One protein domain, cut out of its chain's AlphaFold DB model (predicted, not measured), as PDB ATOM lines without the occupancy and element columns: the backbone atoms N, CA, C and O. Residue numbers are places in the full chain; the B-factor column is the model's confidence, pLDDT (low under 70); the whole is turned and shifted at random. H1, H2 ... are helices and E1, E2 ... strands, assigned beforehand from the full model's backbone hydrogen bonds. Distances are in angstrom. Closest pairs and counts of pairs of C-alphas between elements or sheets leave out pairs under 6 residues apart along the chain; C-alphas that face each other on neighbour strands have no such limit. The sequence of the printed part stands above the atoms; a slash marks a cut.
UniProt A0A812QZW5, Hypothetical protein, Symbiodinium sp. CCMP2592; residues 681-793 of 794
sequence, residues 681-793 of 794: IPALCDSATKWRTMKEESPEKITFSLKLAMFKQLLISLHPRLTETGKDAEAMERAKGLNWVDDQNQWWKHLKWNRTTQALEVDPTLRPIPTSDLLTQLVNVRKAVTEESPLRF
ATOM      1  N   ILE A 681      -0.985  46.345 -57.183       78.00
ATOM      2  CA  ILE A 681      -0.992  46.059 -58.626       78.00
ATOM      3  C   ILE A 681      -0.139  47.058 -59.430       78.00
ATOM      4  O   ILE A 681       0.653  46.583 -60.243       78.00
ATOM      5  N   PRO A 682      -0.213  48.389 -59.209       79.00
ATOM      6  CA  PRO A 682       0.628  49.344 -59.936       79.00
ATOM      7  C   PRO A 682       2.126  49.057 -59.762       79.00
ATOM      8  O   PRO A 682       2.841  48.907 -60.748       79.00
ATOM      9  N   ALA A 683       2.575  48.809 -58.526       77.94
ATOM     10  CA  ALA A 683       3.974  48.483 -58.232       77.94
ATOM     11  C   ALA A 683       4.455  47.192 -58.926       77.94
ATOM     12  O   ALA A 683       5.612  47.093 -59.342       77.94
ATOM     13  N   LEU A 684       3.572  46.198 -59.069       80.50
ATOM     14  CA  LEU A 684       3.859  44.960 -59.799       80.50
ATOM     15  C   LEU A 684       3.874  45.171 -61.323       80.50
ATOM     16  O   LEU A 684       4.680  44.551 -62.019       80.50
ATOM     17  N   CYS A 685       3.016  46.044 -61.852       79.75
ATOM     18  CA  CYS A 685       3.004  46.411 -63.269       79.75
ATOM     19  C   CYS A 685       4.266  47.190 -63.659       79.75
ATOM     20  O   CYS A 685       4.889  46.861 -64.670       79.75
ATOM     21  N   ASP A 686       4.693  48.144 -62.832       78.81
ATOM     22  CA  ASP A 686       5.911  48.928 -63.054       78.81
ATOM     23  C   ASP A 686       7.157  48.039 -63.014       78.81
ATOM     24  O   ASP A 686       8.029  48.146 -63.878       78.81
ATOM     25  N   SER A 687       7.200  47.089 -62.070       80.88
ATOM     26  CA  SER A 687       8.210  46.023 -62.025       80.88
ATOM     27  C   SER A 687       8.314  45.272 -63.340       80.88
ATOM     28  O   SER A 687       9.401  45.086 -63.887       80.88
ATOM     29  N   ALA A 688       7.161  44.830 -63.843       81.50
ATOM     30  CA  ALA A 688       7.099  44.005 -65.029       81.50
ATOM     31  C   ALA A 688       7.537  44.783 -66.267       81.50
ATOM     32  O   ALA A 688       8.210  44.221 -67.127       81.50
ATOM     33  N   THR A 689       7.191  46.068 -66.352       82.19
ATOM     34  CA  THR A 689       7.630  46.945 -67.439       82.19
ATOM     35  C   THR A 689       9.137  47.176 -67.378       82.19
ATOM     36  O   THR A 689       9.811  46.899 -68.364       82.19
ATOM     37  N   LYS A 690       9.691  47.532 -66.210       80.19
ATOM     38  CA  LYS A 690      11.144  47.701 -66.017       80.19
ATOM     39  C   LYS A 690      11.932  46.436 -66.358       80.19
ATOM     40  O   LYS A 690      12.953  46.506 -67.037       80.19
ATOM     41  N   TRP A 691      11.440  45.269 -65.940       85.88
ATOM     42  CA  TRP A 691      12.058  43.985 -66.274       85.88
ATOM     43  C   TRP A 691      12.020  43.699 -67.784       85.88
ATOM     44  O   TRP A 691      13.003  43.206 -68.333       85.88
ATOM     45  N   ARG A 692      10.915  44.020 -68.478       81.31
ATOM     46  CA  ARG A 692      10.811  43.852 -69.940       81.31
ATOM     47  C   ARG A 692      11.770  44.778 -70.684       81.31
ATOM     48  O   ARG A 692      12.498  44.288 -71.537       81.31
ATOM     49  N   THR A 693      11.828  46.054 -70.311       79.81
ATOM     50  CA  THR A 693      12.745  47.035 -70.909       79.81
ATOM     51  C   THR A 693      14.205  46.615 -70.728       79.81
ATOM     52  O   THR A 693      14.945  46.534 -71.700       79.81
ATOM     53  N   MET A 694      14.608  46.200 -69.521       74.62
ATOM     54  CA  MET A 694      15.974  45.707 -69.290       74.62
ATOM     55  C   MET A 694      16.289  44.403 -70.034       74.62
ATOM     56  O   MET A 694      17.440  44.169 -70.398       74.62
ATOM     57  N   LYS A 695      15.287  43.553 -70.291       77.75
ATOM     58  CA  LYS A 695      15.462  42.349 -71.111       77.75
ATOM     59  C   LYS A 695      15.671  42.683 -72.590       77.75
ATOM     60  O   LYS A 695      16.386  41.952 -73.269       77.75
ATOM     61  N   GLU A 696      15.033  43.742 -73.075       75.31
ATOM     62  CA  GLU A 696      15.185  44.235 -74.447       75.31
ATOM     63  C   GLU A 696      16.519  44.974 -74.639       75.31
ATOM     64  O   GLU A 696      17.179  44.771 -75.653       75.31
ATOM     65  N   GLU A 697      16.954  45.764 -73.654       76.31
ATOM     66  CA  GLU A 697      18.162  46.599 -73.740       76.31
ATOM     67  C   GLU A 697      19.464  45.880 -73.341       76.31
ATOM     68  O   GLU A 697      20.544  46.230 -73.815       76.31
ATOM     69  N   SER A 698      19.424  44.909 -72.424       71.50
ATOM     70  CA  SER A 698      20.625  44.229 -71.906       71.50
ATOM     71  C   SER A 698      20.304  42.814 -71.398       71.50
ATOM     72  O   SER A 698      20.304  42.572 -70.184       71.50
ATOM     73  N   PRO A 699      20.065  41.843 -72.300       69.06
ATOM     74  CA  PRO A 699      19.622  40.496 -71.931       69.06
ATOM     75  C   PRO A 699      20.613  39.725 -71.043       69.06
ATOM     76  O   PRO A 699      20.187  38.867 -70.277       69.06
ATOM     77  N   GLU A 700      21.909  40.052 -71.083       65.38
ATOM     78  CA  GLU A 700      22.948  39.392 -70.273       65.38
ATOM     79  C   GLU A 700      22.895  39.756 -68.777       65.38
ATOM     80  O   GLU A 700      23.440  39.039 -67.943       65.38
ATOM     81  N   LYS A 701      22.217  40.852 -68.406       63.06
ATOM     82  CA  LYS A 701      22.183  41.353 -67.018       63.06
ATOM     83  C   LYS A 701      21.050  40.757 -66.170       63.06
ATOM     84  O   LYS A 701      21.062  40.896 -64.944       63.06
ATOM     85  N   ILE A 702      20.065  40.100 -66.790       70.62
ATOM     86  CA  ILE A 702      18.913  39.509 -66.094       70.62
ATOM     87  C   ILE A 702      19.120  38.005 -65.940       70.62
ATOM     88  O   ILE A 702      18.978  37.242 -66.890       70.62
ATOM     89  N   THR A 703      19.374  37.572 -64.708       64.12
ATOM     90  CA  THR A 703      19.573  36.158 -64.361       64.12
ATOM     91  C   THR A 703      18.309  35.467 -63.852       64.12
ATOM     92  O   THR A 703      18.344  34.268 -63.603       64.12
ATOM     93  N   PHE A 704      17.194  36.195 -63.687       73.38
ATOM     94  CA  PHE A 704      15.977  35.663 -63.073       73.38
ATOM     95  C   PHE A 704      14.684  35.948 -63.843       73.38
ATOM     96  O   PHE A 704      14.511  36.986 -64.487       73.38
ATOM     97  N   SER A 705      13.726  35.026 -63.722       80.56
ATOM     98  CA  SER A 705      12.406  35.133 -64.354       80.56
ATOM     99  C   SER A 705      11.558  36.324 -63.869       80.56
ATOM    100  O   SER A 705      11.614  36.739 -62.710       80.56
ATOM    101  N   LEU A 706      10.661  36.808 -64.741       78.94
ATOM    102  CA  LEU A 706       9.672  37.849 -64.421       78.94
ATOM    103  C   LEU A 706       8.811  37.500 -63.191       78.94
ATOM    104  O   LEU A 706       8.453  38.378 -62.414       78.94
ATOM    105  N   LYS A 707       8.498  36.214 -62.985       75.56
ATOM    106  CA  LYS A 707       7.721  35.758 -61.822       75.56
ATOM    107  C   LYS A 707       8.470  35.993 -60.514       75.56
ATOM    108  O   LYS A 707       7.882  36.502 -59.564       75.56
ATOM    109  N   LEU A 708       9.760  35.654 -60.481       79.56
ATOM    110  CA  LEU A 708      10.607  35.905 -59.319       79.56
ATOM    111  C   LEU A 708      10.778  37.412 -59.083       79.56
ATOM    112  O   LEU A 708      10.705  37.857 -57.942       79.56
ATOM    113  N   ALA A 709      10.925  38.199 -60.156       79.69
ATOM    114  CA  ALA A 709      11.015  39.659 -60.091       79.69
ATOM    115  C   ALA A 709       9.775  40.288 -59.430       79.69
ATOM    116  O   ALA A 709       9.896  41.062 -58.482       79.69
ATOM    117  N   MET A 710       8.581  39.900 -59.889       80.19
ATOM    118  CA  MET A 710       7.311  40.388 -59.345       80.19
ATOM    119  C   MET A 710       7.097  39.940 -57.894       80.19
ATOM    120  O   MET A 710       6.640  40.727 -57.070       80.19
ATOM    121  N   PHE A 711       7.454  38.698 -57.552       80.25
ATOM    122  CA  PHE A 711       7.316  38.198 -56.182       80.25
ATOM    123  C   PHE A 711       8.283  38.889 -55.209       80.25
ATOM    124  O   PHE A 711       7.889  39.278 -54.113       80.25
ATOM    125  N   LYS A 712       9.532  39.132 -55.625       79.50
ATOM    126  CA  LYS A 712      10.471  39.950 -54.847       79.50
ATOM    127  C   LYS A 712       9.966  41.384 -54.682       79.50
ATOM    128  O   LYS A 712      10.053  41.913 -53.579       79.50
ATOM    129  N   GLN A 713       9.374  41.984 -55.718       81.81
ATOM    130  CA  GLN A 713       8.785  43.324 -55.616       81.81
ATOM    131  C   GLN A 713       7.602  43.384 -54.643       81.81
ATOM    132  O   GLN A 713       7.429  44.375 -53.932       81.81
ATOM    133  N   LEU A 714       6.799  42.320 -54.573       81.88
ATOM    134  CA  LEU A 714       5.741  42.194 -53.574       81.88
ATOM    135  C   LEU A 714       6.326  42.285 -52.153       81.88
ATOM    136  O   LEU A 714       5.883  43.109 -51.362       81.88
ATOM    137  N   LEU A 715       7.367  41.503 -51.851       81.12
ATOM    138  CA  LEU A 715       8.019  41.510 -50.535       81.12
ATOM    139  C   LEU A 715       8.707  42.852 -50.230       81.12
ATOM    140  O   LEU A 715       8.595  43.364 -49.118       81.12
ATOM    141  N   ILE A 716       9.364  43.451 -51.229       80.69
ATOM    142  CA  ILE A 716      10.029  44.756 -51.107       80.69
ATOM    143  C   ILE A 716       9.017  45.878 -50.859       80.69
ATOM    144  O   ILE A 716       9.312  46.794 -50.109       80.69
ATOM    145  N   SER A 717       7.823  45.822 -51.450       79.00
ATOM    146  CA  SER A 717       6.787  46.842 -51.234       79.00
ATOM    147  C   SER A 717       5.999  46.653 -49.933       79.00
ATOM    148  O   SER A 717       5.462  47.627 -49.409       79.00
ATOM    149  N   LEU A 718       5.960  45.437 -49.373       77.81
ATOM    150  CA  LEU A 718       5.326  45.161 -48.077       77.81
ATOM    151  C   LEU A 718       6.121  45.722 -46.897       77.81
ATOM    152  O   LEU A 718       5.527  46.274 -45.979       77.81
ATOM    153  N   HIS A 719       7.448  45.625 -46.928       79.19
ATOM    154  CA  HIS A 719       8.309  46.101 -45.842       79.19
ATOM    155  C   HIS A 719       8.141  47.605 -45.511       79.19
ATOM    156  O   HIS A 719       7.909  47.924 -44.341       79.19
ATOM    157  N   PRO A 720       8.213  48.559 -46.470       75.38
ATOM    158  CA  PRO A 720       8.006  49.976 -46.180       75.38
ATOM    159  C   PRO A 720       6.561  50.258 -45.773       75.38
ATOM    160  O   PRO A 720       6.358  51.013 -44.834       75.38
ATOM    161  N   ARG A 721       5.564  49.585 -46.367       75.19
ATOM    162  CA  ARG A 721       4.153  49.741 -45.975       75.19
ATOM    163  C   ARG A 721       3.895  49.280 -44.540       75.19
ATOM    164  O   ARG A 721       3.158  49.948 -43.824       75.19
ATOM    165  N   LEU A 722       4.518  48.187 -44.096       73.00
ATOM    166  CA  LEU A 722       4.437  47.721 -42.707       73.00
ATOM    167  C   LEU A 722       5.134  48.707 -41.750       73.00
ATOM    168  O   LEU A 722       4.620  48.997 -40.673       73.00
ATOM    169  N   THR A 723       6.263  49.276 -42.183       74.56
ATOM    170  CA  THR A 723       7.021  50.284 -41.420       74.56
ATOM    171  C   THR A 723       6.267  51.617 -41.313       74.56
ATOM    172  O   THR A 723       6.280  52.246 -40.260       74.56
ATOM    173  N   GLU A 724       5.606  52.056 -42.385       74.12
ATOM    174  CA  GLU A 724       4.780  53.270 -42.434       74.12
ATOM    175  C   GLU A 724       3.486  53.096 -41.638       74.12
ATOM    176  O   GLU A 724       3.117  53.990 -40.883       74.12
ATOM    177  N   THR A 725       2.849  51.922 -41.728       69.31
ATOM    178  CA  THR A 725       1.653  51.607 -40.931       69.31
ATOM    179  C   THR A 725       1.963  51.688 -39.440       69.31
ATOM    180  O   THR A 725       1.166  52.244 -38.707       69.31
ATOM    181  N   GLY A 726       3.142  51.242 -38.989       65.56
ATOM    182  CA  GLY A 726       3.558  51.386 -37.587       65.56
ATOM    183  C   GLY A 726       3.838  52.828 -37.131       65.56
ATOM    184  O   GLY A 726       3.920  53.068 -35.929       65.56
ATOM    185  N   LYS A 727       3.993  53.782 -38.060       70.25
ATOM    186  CA  LYS A 727       4.270  55.205 -37.776       70.25
ATOM    187  C   LYS A 727       3.032  56.098 -37.915       70.25
ATOM    188  O   LYS A 727       2.978  57.144 -37.276       70.25
ATOM    189  N   ASP A 728       2.065  55.709 -38.744       74.44
ATOM    190  CA  ASP A 728       0.829  56.454 -38.996       74.44
ATOM    191  C   ASP A 728      -0.282  56.049 -38.006       74.44
ATOM    192  O   ASP A 728      -0.816  54.935 -38.049       74.44
ATOM    193  N   ALA A 729      -0.653  56.974 -37.114       67.69
ATOM    194  CA  ALA A 729      -1.654  56.750 -36.073       67.69
ATOM    195  C   ALA A 729      -3.049  56.412 -36.641       67.69
ATOM    196  O   ALA A 729      -3.748  55.564 -36.085       67.69
ATOM    197  N   GLU A 730      -3.438  56.995 -37.780       71.94
ATOM    198  CA  GLU A 730      -4.737  56.722 -38.417       71.94
ATOM    199  C   GLU A 730      -4.776  55.351 -39.106       71.94
ATOM    200  O   GLU A 730      -5.831  54.720 -39.240       71.94
ATOM    201  N   ALA A 731      -3.632  54.869 -39.592       66.19
ATOM    202  CA  ALA A 731      -3.515  53.531 -40.162       66.19
ATOM    203  C   ALA A 731      -3.545  52.450 -39.068       66.19
ATOM    204  O   ALA A 731      -4.207  51.426 -39.254       66.19
ATOM    205  N   MET A 732      -2.915  52.701 -37.913       70.12
ATOM    206  CA  MET A 732      -2.962  51.794 -36.758       70.12
ATOM    207  C   MET A 732      -4.354  51.693 -36.141       70.12
ATOM    208  O   MET A 732      -4.799  50.586 -35.854       70.12
ATOM    209  N   GLU A 733      -5.085  52.801 -36.001       70.69
ATOM    210  CA  GLU A 733      -6.472  52.751 -35.513       70.69
ATOM    211  C   GLU A 733      -7.396  51.980 -36.468       70.69
ATOM    212  O   GLU A 733      -8.239  51.192 -36.038       70.69
ATOM    213  N   ARG A 734      -7.183  52.088 -37.787       72.00
ATOM    214  CA  ARG A 734      -7.887  51.235 -38.761       72.00
ATOM    215  C   ARG A 734      -7.491  49.762 -38.646       72.00
ATOM    216  O   ARG A 734      -8.353  48.898 -38.788       72.00
ATOM    217  N   ALA A 735      -6.224  49.458 -38.369       70.00
ATOM    218  CA  ALA A 735      -5.766  48.089 -38.137       70.00
ATOM    219  C   ALA A 735      -6.355  47.487 -36.845       70.00
ATOM    220  O   ALA A 735      -6.726  46.310 -36.843       70.00
ATOM    221  N   LYS A 736      -6.523  48.294 -35.786       72.69
ATOM    222  CA  LYS A 736      -7.263  47.917 -34.568       72.69
ATOM    223  C   LYS A 736      -8.738  47.666 -34.858       72.69
ATOM    224  O   LYS A 736      -9.258  46.620 -34.489       72.69
ATOM    225  N   GLY A 737      -9.392  48.561 -35.605       69.50
ATOM    226  CA  GLY A 737     -10.788  48.389 -36.024       69.50
ATOM    227  C   GLY A 737     -11.035  47.123 -36.858       69.50
ATOM    228  O   GLY A 737     -12.144  46.593 -36.867       69.50
ATOM    229  N   LEU A 738      -9.998  46.602 -37.524       72.19
ATOM    230  CA  LEU A 738     -10.020  45.338 -38.268       72.19
ATOM    231  C   LEU A 738      -9.537  44.122 -37.449       72.19
ATOM    232  O   LEU A 738      -9.464  43.022 -37.998       72.19
ATOM    233  N   ASN A 739      -9.225  44.290 -36.157       75.12
ATOM    234  CA  ASN A 739      -8.676  43.270 -35.252       75.12
ATOM    235  C   ASN A 739      -7.344  42.642 -35.715       75.12
ATOM    236  O   ASN A 739      -7.035  41.496 -35.383       75.12
ATOM    237  N   TRP A 740      -6.532  43.370 -36.486       75.00
ATOM    238  CA  TRP A 740      -5.242  42.870 -36.991       75.00
ATOM    239  C   TRP A 740      -4.123  42.961 -35.951       75.00
ATOM    240  O   TRP A 740      -3.210  42.133 -35.947       75.00
ATOM    241  N   VAL A 741      -4.201  43.955 -35.065       74.69
ATOM    242  CA  VAL A 741      -3.184  44.274 -34.057       74.69
ATOM    243  C   VAL A 741      -3.837  44.314 -32.677       74.69
ATOM    244  O   VAL A 741      -5.036  44.560 -32.552       74.69
ATOM    245  N   ASP A 742      -3.065  44.006 -31.641       70.06
ATOM    246  CA  ASP A 742      -3.506  44.140 -30.256       70.06
ATOM    247  C   ASP A 742      -3.610  45.599 -29.786       70.06
ATOM    248  O   ASP A 742      -2.976  46.487 -30.358       70.06
ATOM    249  N   ASP A 743      -4.364  45.850 -28.714       62.91
ATOM    250  CA  ASP A 743      -4.669  47.209 -28.225       62.91
ATOM    251  C   ASP A 743      -3.407  48.009 -27.846       62.91
ATOM    252  O   ASP A 743      -3.397  49.241 -27.885       62.91
ATOM    253  N   GLN A 744      -2.314  47.297 -27.551       63.00
ATOM    254  CA  GLN A 744      -0.996  47.844 -27.227       63.00
ATOM    255  C   GLN A 744      -0.119  48.161 -28.459       63.00
ATOM    256  O   GLN A 744       1.029  48.558 -28.287       63.00
ATOM    257  N   ASN A 745      -0.618  48.010 -29.697       61.72
ATOM    258  CA  ASN A 745       0.061  48.369 -30.960       61.72
ATOM    259  C   ASN A 745       1.371  47.628 -31.291       61.72
ATOM    260  O   ASN A 745       2.081  48.021 -32.215       61.72
ATOM    261  N   GLN A 746       1.697  46.549 -30.579       64.44
ATOM    262  CA  GLN A 746       2.982  45.853 -30.742       64.44
ATOM    263  C   GLN A 746       2.870  44.474 -31.397       64.44
ATOM    264  O   GLN A 746       3.845  44.005 -31.978       64.44
ATOM    265  N   TRP A 747       1.697  43.832 -31.346       74.62
ATOM    266  CA  TRP A 747       1.541  42.412 -31.667       74.62
ATOM    267  C   TRP A 747       0.485  42.172 -32.746       74.62
ATOM    268  O   TRP A 747      -0.684  42.516 -32.567       74.62
ATOM    269  N   TRP A 748       0.887  41.538 -33.848       79.88
ATOM    270  CA  TRP A 748       0.004  41.158 -34.951       79.88
ATOM    271  C   TRP A 748      -0.662  39.814 -34.669       79.88
ATOM    272  O   TRP A 748       0.011  38.815 -34.400       79.88
ATOM    273  N   LYS A 749      -1.994  39.792 -34.736       80.19
ATOM    274  CA  LYS A 749      -2.820  38.616 -34.450       80.19
ATOM    275  C   LYS A 749      -2.937  37.735 -35.696       80.19
ATOM    276  O   LYS A 749      -3.088  38.225 -36.813       80.19
ATOM    277  N   HIS A 750      -2.912  36.417 -35.508       78.81
ATOM    278  CA  HIS A 750      -3.234  35.478 -36.580       78.81
ATOM    279  C   HIS A 750      -4.749  35.377 -36.734       78.81
ATOM    280  O   HIS A 750      -5.452  35.049 -35.781       78.81
ATOM    281  N   LEU A 751      -5.249  35.651 -37.937       76.94
ATOM    282  CA  LEU A 751      -6.675  35.607 -38.235       76.94
ATOM    283  C   LEU A 751      -7.013  34.393 -39.088       76.94
ATOM    284  O   LEU A 751      -6.368  34.115 -40.101       76.94
ATOM    285  N   LYS A 752      -8.074  33.695 -38.697       77.62
ATOM    286  CA  LYS A 752      -8.636  32.557 -39.407       77.62
ATOM    287  C   LYS A 752     -10.037  32.903 -39.878       77.62
ATOM    288  O   LYS A 752     -10.872  33.394 -39.126       77.62
ATOM    289  N   TRP A 753     -10.310  32.618 -41.147       75.06
ATOM    290  CA  TRP A 753     -11.648  32.793 -41.699       75.06
ATOM    291  C   TRP A 753     -12.606  31.748 -41.122       75.06
ATOM    292  O   TRP A 753     -12.467  30.551 -41.405       75.06
ATOM    293  N   ASN A 754     -13.597  32.191 -40.348       73.12
ATOM    294  CA  ASN A 754     -14.669  31.329 -39.878       73.12
ATOM    295  C   ASN A 754     -15.841  31.390 -40.867       73.12
ATOM    296  O   ASN A 754     -16.477  32.418 -41.084       73.12
ATOM    297  N   ARG A 755     -16.133  30.250 -41.500       62.22
ATOM    298  CA  ARG A 755     -17.176  30.155 -42.532       62.22
ATOM    299  C   ARG A 755     -18.598  30.255 -41.971       62.22
ATOM    300  O   ARG A 755     -19.508  30.541 -42.740       62.22
ATOM    301  N   THR A 756     -18.790  30.007 -40.677       62.56
ATOM    302  CA  THR A 756     -20.109  30.055 -40.031       62.56
ATOM    303  C   THR A 756     -20.501  31.490 -39.684       62.56
ATOM    304  O   THR A 756     -21.656  31.859 -39.870       62.56
ATOM    305  N   THR A 757     -19.545  32.306 -39.236       68.75
ATOM    306  CA  THR A 757     -19.746  33.731 -38.914       68.75
ATOM    307  C   THR A 757     -19.438  34.659 -40.094       68.75
ATOM    308  O   THR A 757     -19.765  35.839 -40.032       68.75
ATOM    309  N   GLN A 758     -18.844  34.130 -41.176       68.62
ATOM    310  CA  GLN A 758     -18.365  34.887 -42.344       68.62
ATOM    311  C   GLN A 758     -17.474  36.078 -41.956       68.62
ATOM    312  O   GLN A 758     -17.500  37.128 -42.597       68.62
ATOM    313  N   ALA A 759     -16.682  35.902 -40.902       72.62
ATOM    314  CA  ALA A 759     -15.788  36.914 -40.369       72.62
ATOM    315  C   ALA A 759     -14.391  36.326 -40.121       72.62
ATOM    316  O   ALA A 759     -14.203  35.110 -40.001       72.62
ATOM    317  N   LEU A 760     -13.396  37.211 -40.071       74.81
ATOM    318  CA  LEU A 760     -12.052  36.871 -39.618       74.81
ATOM    319  C   LEU A 760     -12.051  36.841 -38.087       74.81
ATOM    320  O   LEU A 760     -12.279  37.864 -37.450       74.81
ATOM    321  N   GLU A 761     -11.797  35.669 -37.513       79.31
ATOM    322  CA  GLU A 761     -11.679  35.471 -36.067       79.31
ATOM    323  C   GLU A 761     -10.215  35.233 -35.693       79.31
ATOM    324  O   GLU A 761      -9.441  34.684 -36.480       79.31
ATOM    325  N   VAL A 762      -9.822  35.648 -34.490       78.19
ATOM    326  CA  VAL A 762      -8.463  35.426 -33.981       78.19
ATOM    327  C   VAL A 762      -8.260  33.936 -33.728       78.19
ATOM    328  O   VAL A 762      -9.067  33.310 -33.045       78.19
ATOM    329  N   ASP A 763      -7.187  33.365 -34.274       76.25
ATOM    330  CA  ASP A 763      -6.802  31.981 -34.013       76.25
ATOM    331  C   ASP A 763      -6.034  31.908 -32.680       76.25
ATOM    332  O   ASP A 763      -4.892  32.366 -32.611       76.25
ATOM    333  N   PRO A 764      -6.615  31.332 -31.608       68.56
ATOM    334  CA  PRO A 764      -5.974  31.284 -30.296       68.56
ATOM    335  C   PRO A 764      -4.820  30.271 -30.237       68.56
ATOM    336  O   PRO A 764      -4.104  30.211 -29.239       68.56
ATOM    337  N   THR A 765      -4.647  29.442 -31.275       68.31
ATOM    338  CA  THR A 765      -3.612  28.399 -31.305       68.31
ATOM    339  C   THR A 765      -2.232  28.927 -31.698       68.31
ATOM    340  O   THR A 765      -1.228  28.266 -31.426       68.31
ATOM    341  N   LEU A 766      -2.159  30.121 -32.299       70.81
ATOM    342  CA  LEU A 766      -0.920  30.745 -32.761       70.81
ATOM    343  C   LEU A 766      -0.607  31.999 -31.944       70.81
ATOM    344  O   LEU A 766      -1.477  32.827 -31.682       70.81
ATOM    345  N   ARG A 767       0.659  32.149 -31.540       72.50
ATOM    346  CA  ARG A 767       1.098  33.313 -30.764       72.50
ATOM    347  C   ARG A 767       1.202  34.547 -31.669       72.50
ATOM    348  O   ARG A 767       1.724  34.413 -32.773       72.50
ATOM    349  N   PRO A 768       0.755  35.729 -31.209       75.12
ATOM    350  CA  PRO A 768       0.955  36.979 -31.932       75.12
ATOM    351  C   PRO A 768       2.439  37.266 -32.201       75.12
ATOM    352  O   PRO A 768       3.294  36.911 -31.388       75.12
ATOM    353  N   ILE A 769       2.738  37.922 -33.325       79.06
ATOM    354  CA  ILE A 769       4.113  38.213 -33.767       79.06
ATOM    355  C   ILE A 769       4.378  39.722 -33.653       79.06
ATOM    356  O   ILE A 769       3.534  40.508 -34.097       79.06
ATOM    357  N   PRO A 770       5.517  40.159 -33.084       80.25
ATOM    358  CA  PRO A 770       5.840  41.574 -33.014       80.25
ATOM    359  C   PRO A 770       6.254  42.127 -34.383       80.25
ATOM    360  O   PRO A 770       6.756  41.406 -35.250       80.25
ATOM    361  N   THR A 771       6.070  43.433 -34.588       75.62
ATOM    362  CA  THR A 771       6.395  44.095 -35.867       75.62
ATOM    363  C   THR A 771       7.870  43.928 -36.265       75.62
ATOM    364  O   THR A 771       8.156  43.745 -37.449       75.62
ATOM    365  N   SER A 772       8.799  43.917 -35.300       75.56
ATOM    366  CA  SER A 772      10.231  43.663 -35.540       75.56
ATOM    367  C   SER A 772      10.470  42.302 -36.197       75.56
ATOM    368  O   SER A 772      11.160  42.210 -37.211       75.56
ATOM    369  N   ASP A 773       9.826  41.256 -35.679       78.88
ATOM    370  CA  ASP A 773      10.010  39.885 -36.154       78.88
ATOM    371  C   ASP A 773       9.387  39.685 -37.537       78.88
ATOM    372  O   ASP A 773       9.951  38.969 -38.364       78.88
ATOM    373  N   LEU A 774       8.258  40.341 -37.833       77.88
ATOM    374  CA  LEU A 774       7.658  40.313 -39.171       77.88
ATOM    375  C   LEU A 774       8.574  40.947 -40.223       77.88
ATOM    376  O   LEU A 774       8.720  40.397 -41.317       77.88
ATOM    377  N   LEU A 775       9.220  42.071 -39.899       78.25
ATOM    378  CA  LEU A 775      10.187  42.716 -40.790       78.25
ATOM    379  C   LEU A 775      11.396  41.801 -41.035       78.25
ATOM    380  O   LEU A 775      11.768  41.571 -42.189       78.25
ATOM    381  N   THR A 776      11.943  41.185 -39.984       79.25
ATOM    382  CA  THR A 776      13.038  40.210 -40.106       79.25
ATOM    383  C   THR A 776      12.628  38.986 -40.931       79.25
ATOM    384  O   THR A 776      13.380  38.543 -41.804       79.25
ATOM    385  N   GLN A 777      11.420  38.452 -40.727       78.75
ATOM    386  CA  GLN A 777      10.896  37.331 -41.510       78.75
ATOM    387  C   GLN A 777      10.734  37.693 -42.991       78.75
ATOM    388  O   GLN A 777      11.134  36.905 -43.847       78.75
ATOM    389  N   LEU A 778      10.227  38.886 -43.318       79.12
ATOM    390  CA  LEU A 778      10.117  39.360 -44.703       79.12
ATOM    391  C   LEU A 778      11.487  39.440 -45.391       79.12
ATOM    392  O   LEU A 778      11.634  38.990 -46.532       79.12
ATOM    393  N   VAL A 779      12.505  39.954 -44.693       78.38
ATOM    394  CA  VAL A 779      13.884  40.021 -45.205       78.38
ATOM    395  C   VAL A 779      14.460  38.618 -45.421       78.38
ATOM    396  O   VAL A 779      15.051  38.352 -46.472       78.38
ATOM    397  N   ASN A 780      14.249  37.705 -44.473       77.25
ATOM    398  CA  ASN A 780      14.732  36.326 -44.558       77.25
ATOM    399  C   ASN A 780      14.057  35.548 -45.693       77.25
ATOM    400  O   ASN A 780      14.746  34.888 -46.473       77.25
ATOM    401  N   VAL A 781      12.739  35.685 -45.857       77.06
ATOM    402  CA  VAL A 781      11.998  35.084 -46.976       77.06
ATOM    403  C   VAL A 781      12.511  35.637 -48.305       77.06
ATOM    404  O   VAL A 781      12.791  34.864 -49.215       77.06
ATOM    405  N   ARG A 782      12.737  36.951 -48.423       76.88
ATOM    406  CA  ARG A 782      13.300  37.544 -49.647       76.88
ATOM    407  C   ARG A 782      14.691  36.989 -49.981       76.88
ATOM    408  O   ARG A 782      14.966  36.739 -51.153       76.88
ATOM    409  N   LYS A 783      15.560  36.811 -48.975       75.31
ATOM    410  CA  LYS A 783      16.912  36.239 -49.144       75.31
ATOM    411  C   LYS A 783      16.864  34.755 -49.538       75.31
ATOM    412  O   LYS A 783      17.682  34.325 -50.344       75.31
ATOM    413  N   ALA A 784      15.905  33.995 -49.009       74.31
ATOM    414  CA  ALA A 784      15.767  32.558 -49.248       74.31
ATOM    415  C   ALA A 784      15.034  32.196 -50.555       74.31
ATOM    416  O   ALA A 784      15.131  31.060 -51.020       74.31
ATOM    417  N   VAL A 785      14.280  33.127 -51.147       72.38
ATOM    418  CA  VAL A 785      13.478  32.870 -52.351       72.38
ATOM    419  C   VAL A 785      14.357  32.842 -53.606       72.38
ATOM    420  O   VAL A 785      14.912  33.854 -54.041       72.38
ATOM    421  N   THR A 786      14.440  31.657 -54.211       72.94
ATOM    422  CA  THR A 786      15.196  31.351 -55.434       72.94
ATOM    423  C   THR A 786      14.256  31.151 -56.627       72.94
ATOM    424  O   THR A 786      13.035  31.197 -56.480       72.94
ATOM    425  N   GLU A 787      14.787  30.914 -57.831       65.25
ATOM    426  CA  GLU A 787      13.957  30.639 -59.020       65.25
ATOM    427  C   GLU A 787      13.038  29.417 -58.869       65.25
ATOM    428  O   GLU A 787      11.963  29.375 -59.471       65.25
ATOM    429  N   GLU A 788      13.414  28.448 -58.034       56.44
ATOM    430  CA  GLU A 788      12.596  27.265 -57.774       56.44
ATOM    431  C   GLU A 788      11.424  27.539 -56.827       56.44
ATOM    432  O   GLU A 788      10.427  26.817 -56.861       56.44
ATOM    433  N   SER A 789      11.491  28.576 -55.987       61.06
ATOM    434  CA  SER A 789      10.458  28.823 -54.972       61.06
ATOM    435  C   SER A 789       9.100  29.196 -55.596       61.06
ATOM    436  O   SER A 789       8.113  28.536 -55.271       61.06
ATOM    437  N   PRO A 790       9.001  30.134 -56.565       55.88
ATOM    438  CA  PRO A 790       7.748  30.427 -57.271       55.88
ATOM    439  C   PRO A 790       7.251  29.292 -58.182       55.88
ATOM    440  O   PRO A 790       6.157  29.390 -58.730       55.88
ATOM    441  N   LEU A 791       8.059  28.249 -58.418       50.62
ATOM    442  CA  LEU A 791       7.642  27.043 -59.144       50.62
ATOM    443  C   LEU A 791       7.003  26.002 -58.213       50.62
ATOM    444  O   LEU A 791       6.201  25.194 -58.687       50.62
ATOM    445  N   ARG A 792       7.345  26.042 -56.916       48.28
ATOM    446  CA  ARG A 792       6.784  25.192 -55.854       48.28
ATOM    447  C   ARG A 792       5.453  25.721 -55.306       48.28
ATOM    448  O   ARG A 792       4.633  24.918 -54.885       48.28
ATOM    449  N   PHE A 793       5.210  27.032 -55.377       46.94
ATOM    450  CA  PHE A 793       3.893  27.631 -55.130       46.94
ATOM    451  C   PHE A 793       3.135  27.743 -56.454       46.94
ATOM    452  O   PHE A 793       3.503  28.554 -57.306       46.94
TER     453      PHE A 793
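What this domain is: This is residues 681 to 793 of the 794 residues of the protein "Hypothetical protein" of Symbiodinium sp. CCMP2592 (UniProt A0A812QZW5). Helix H2 runs through the middle of a loose, elongated model, with H1 folded back on it and H4 side by side with it, while H1 and H4 stay apart from each other. Past the end of H2, H3 turns off at a corner, and the small strand hairpin E1-E2 lies at the end of the long axis away from residues 696 to 701, which stick out at the other end. The printed part has 113 residues, with five named helices and two named strands in the order H1 H2 H3 E1 E2 H4 H5; the sheet, E1 - E2, is antiparallel, and the class is mostly helix. The radius of gyration of the C-alphas is 17.7 A, and the spans are 51 by 31 by 26 A.

How they stand to each other: Begin at H1, residues 681 to 697, which forms a helical hairpin with H2, residues 706 to 725. They touch, closest at the C-alphas of Leu 684 and Met 710, 5.7 A apart, and run opposite ways at a steep tilt of 42 degrees. H2 is the hub, touching three helices. H3, residues 729 to 737, is close to H2 but not clearly touching: the closest C-alphas, of Thr 725 and Ala 731, are 5.6 A apart, and the lines are about perpendicular at 78 degrees. Next look at E1, residues 751 to 754, and E2, residues 759 to 762, an antiparallel hairpin where N 752 and O 761 are within hydrogen-bond range at 2.8 A, as are N 761 and O 752 at 2.9 A. H4, residues 771 to 784, touches H2, closest at the C-alphas of His 719 and Leu 775, 6.4 A apart, at a shallow tilt of 14 degrees, opposite ways. H5, residues 789 to 792, only just touches H2, with 3 pairs of C-alphas within 8 A, on residues 707 to 711 of H2 alone; the closest are those of Leu 708 and Pro 790, 6.5 A apart. Every O i to N i+4 pair is within hydrogen-bond range in H1, H3 and H4, against 14 of 16 in H2; H5 is too short for such a pair.

Where its parts are: Find C-alpha 681 at (-0.992, 46.059, -58.626); from there H1 runs 24.4 A to C-alpha 697. H2 is 28.4 A long, H3 12.4 A, E1 9.2 A and E2 9.8 A. H4 runs 20.0 A from C-alpha 771 at (6.395, 44.095, -35.867), and H5, 5.2 A long, ends at C-alpha 792 at (6.784, 25.192, -55.854).

The domain as a whole: The two C-alphas farthest apart, of Ser 698 and Thr 756, are 53.6 A apart. The printed part has no cut, and the link from H3 to E1, residues 738 to 750, is long. Mean pLDDT of the printed part is 73.5; 26 residues are under 70, among them 787 to 793.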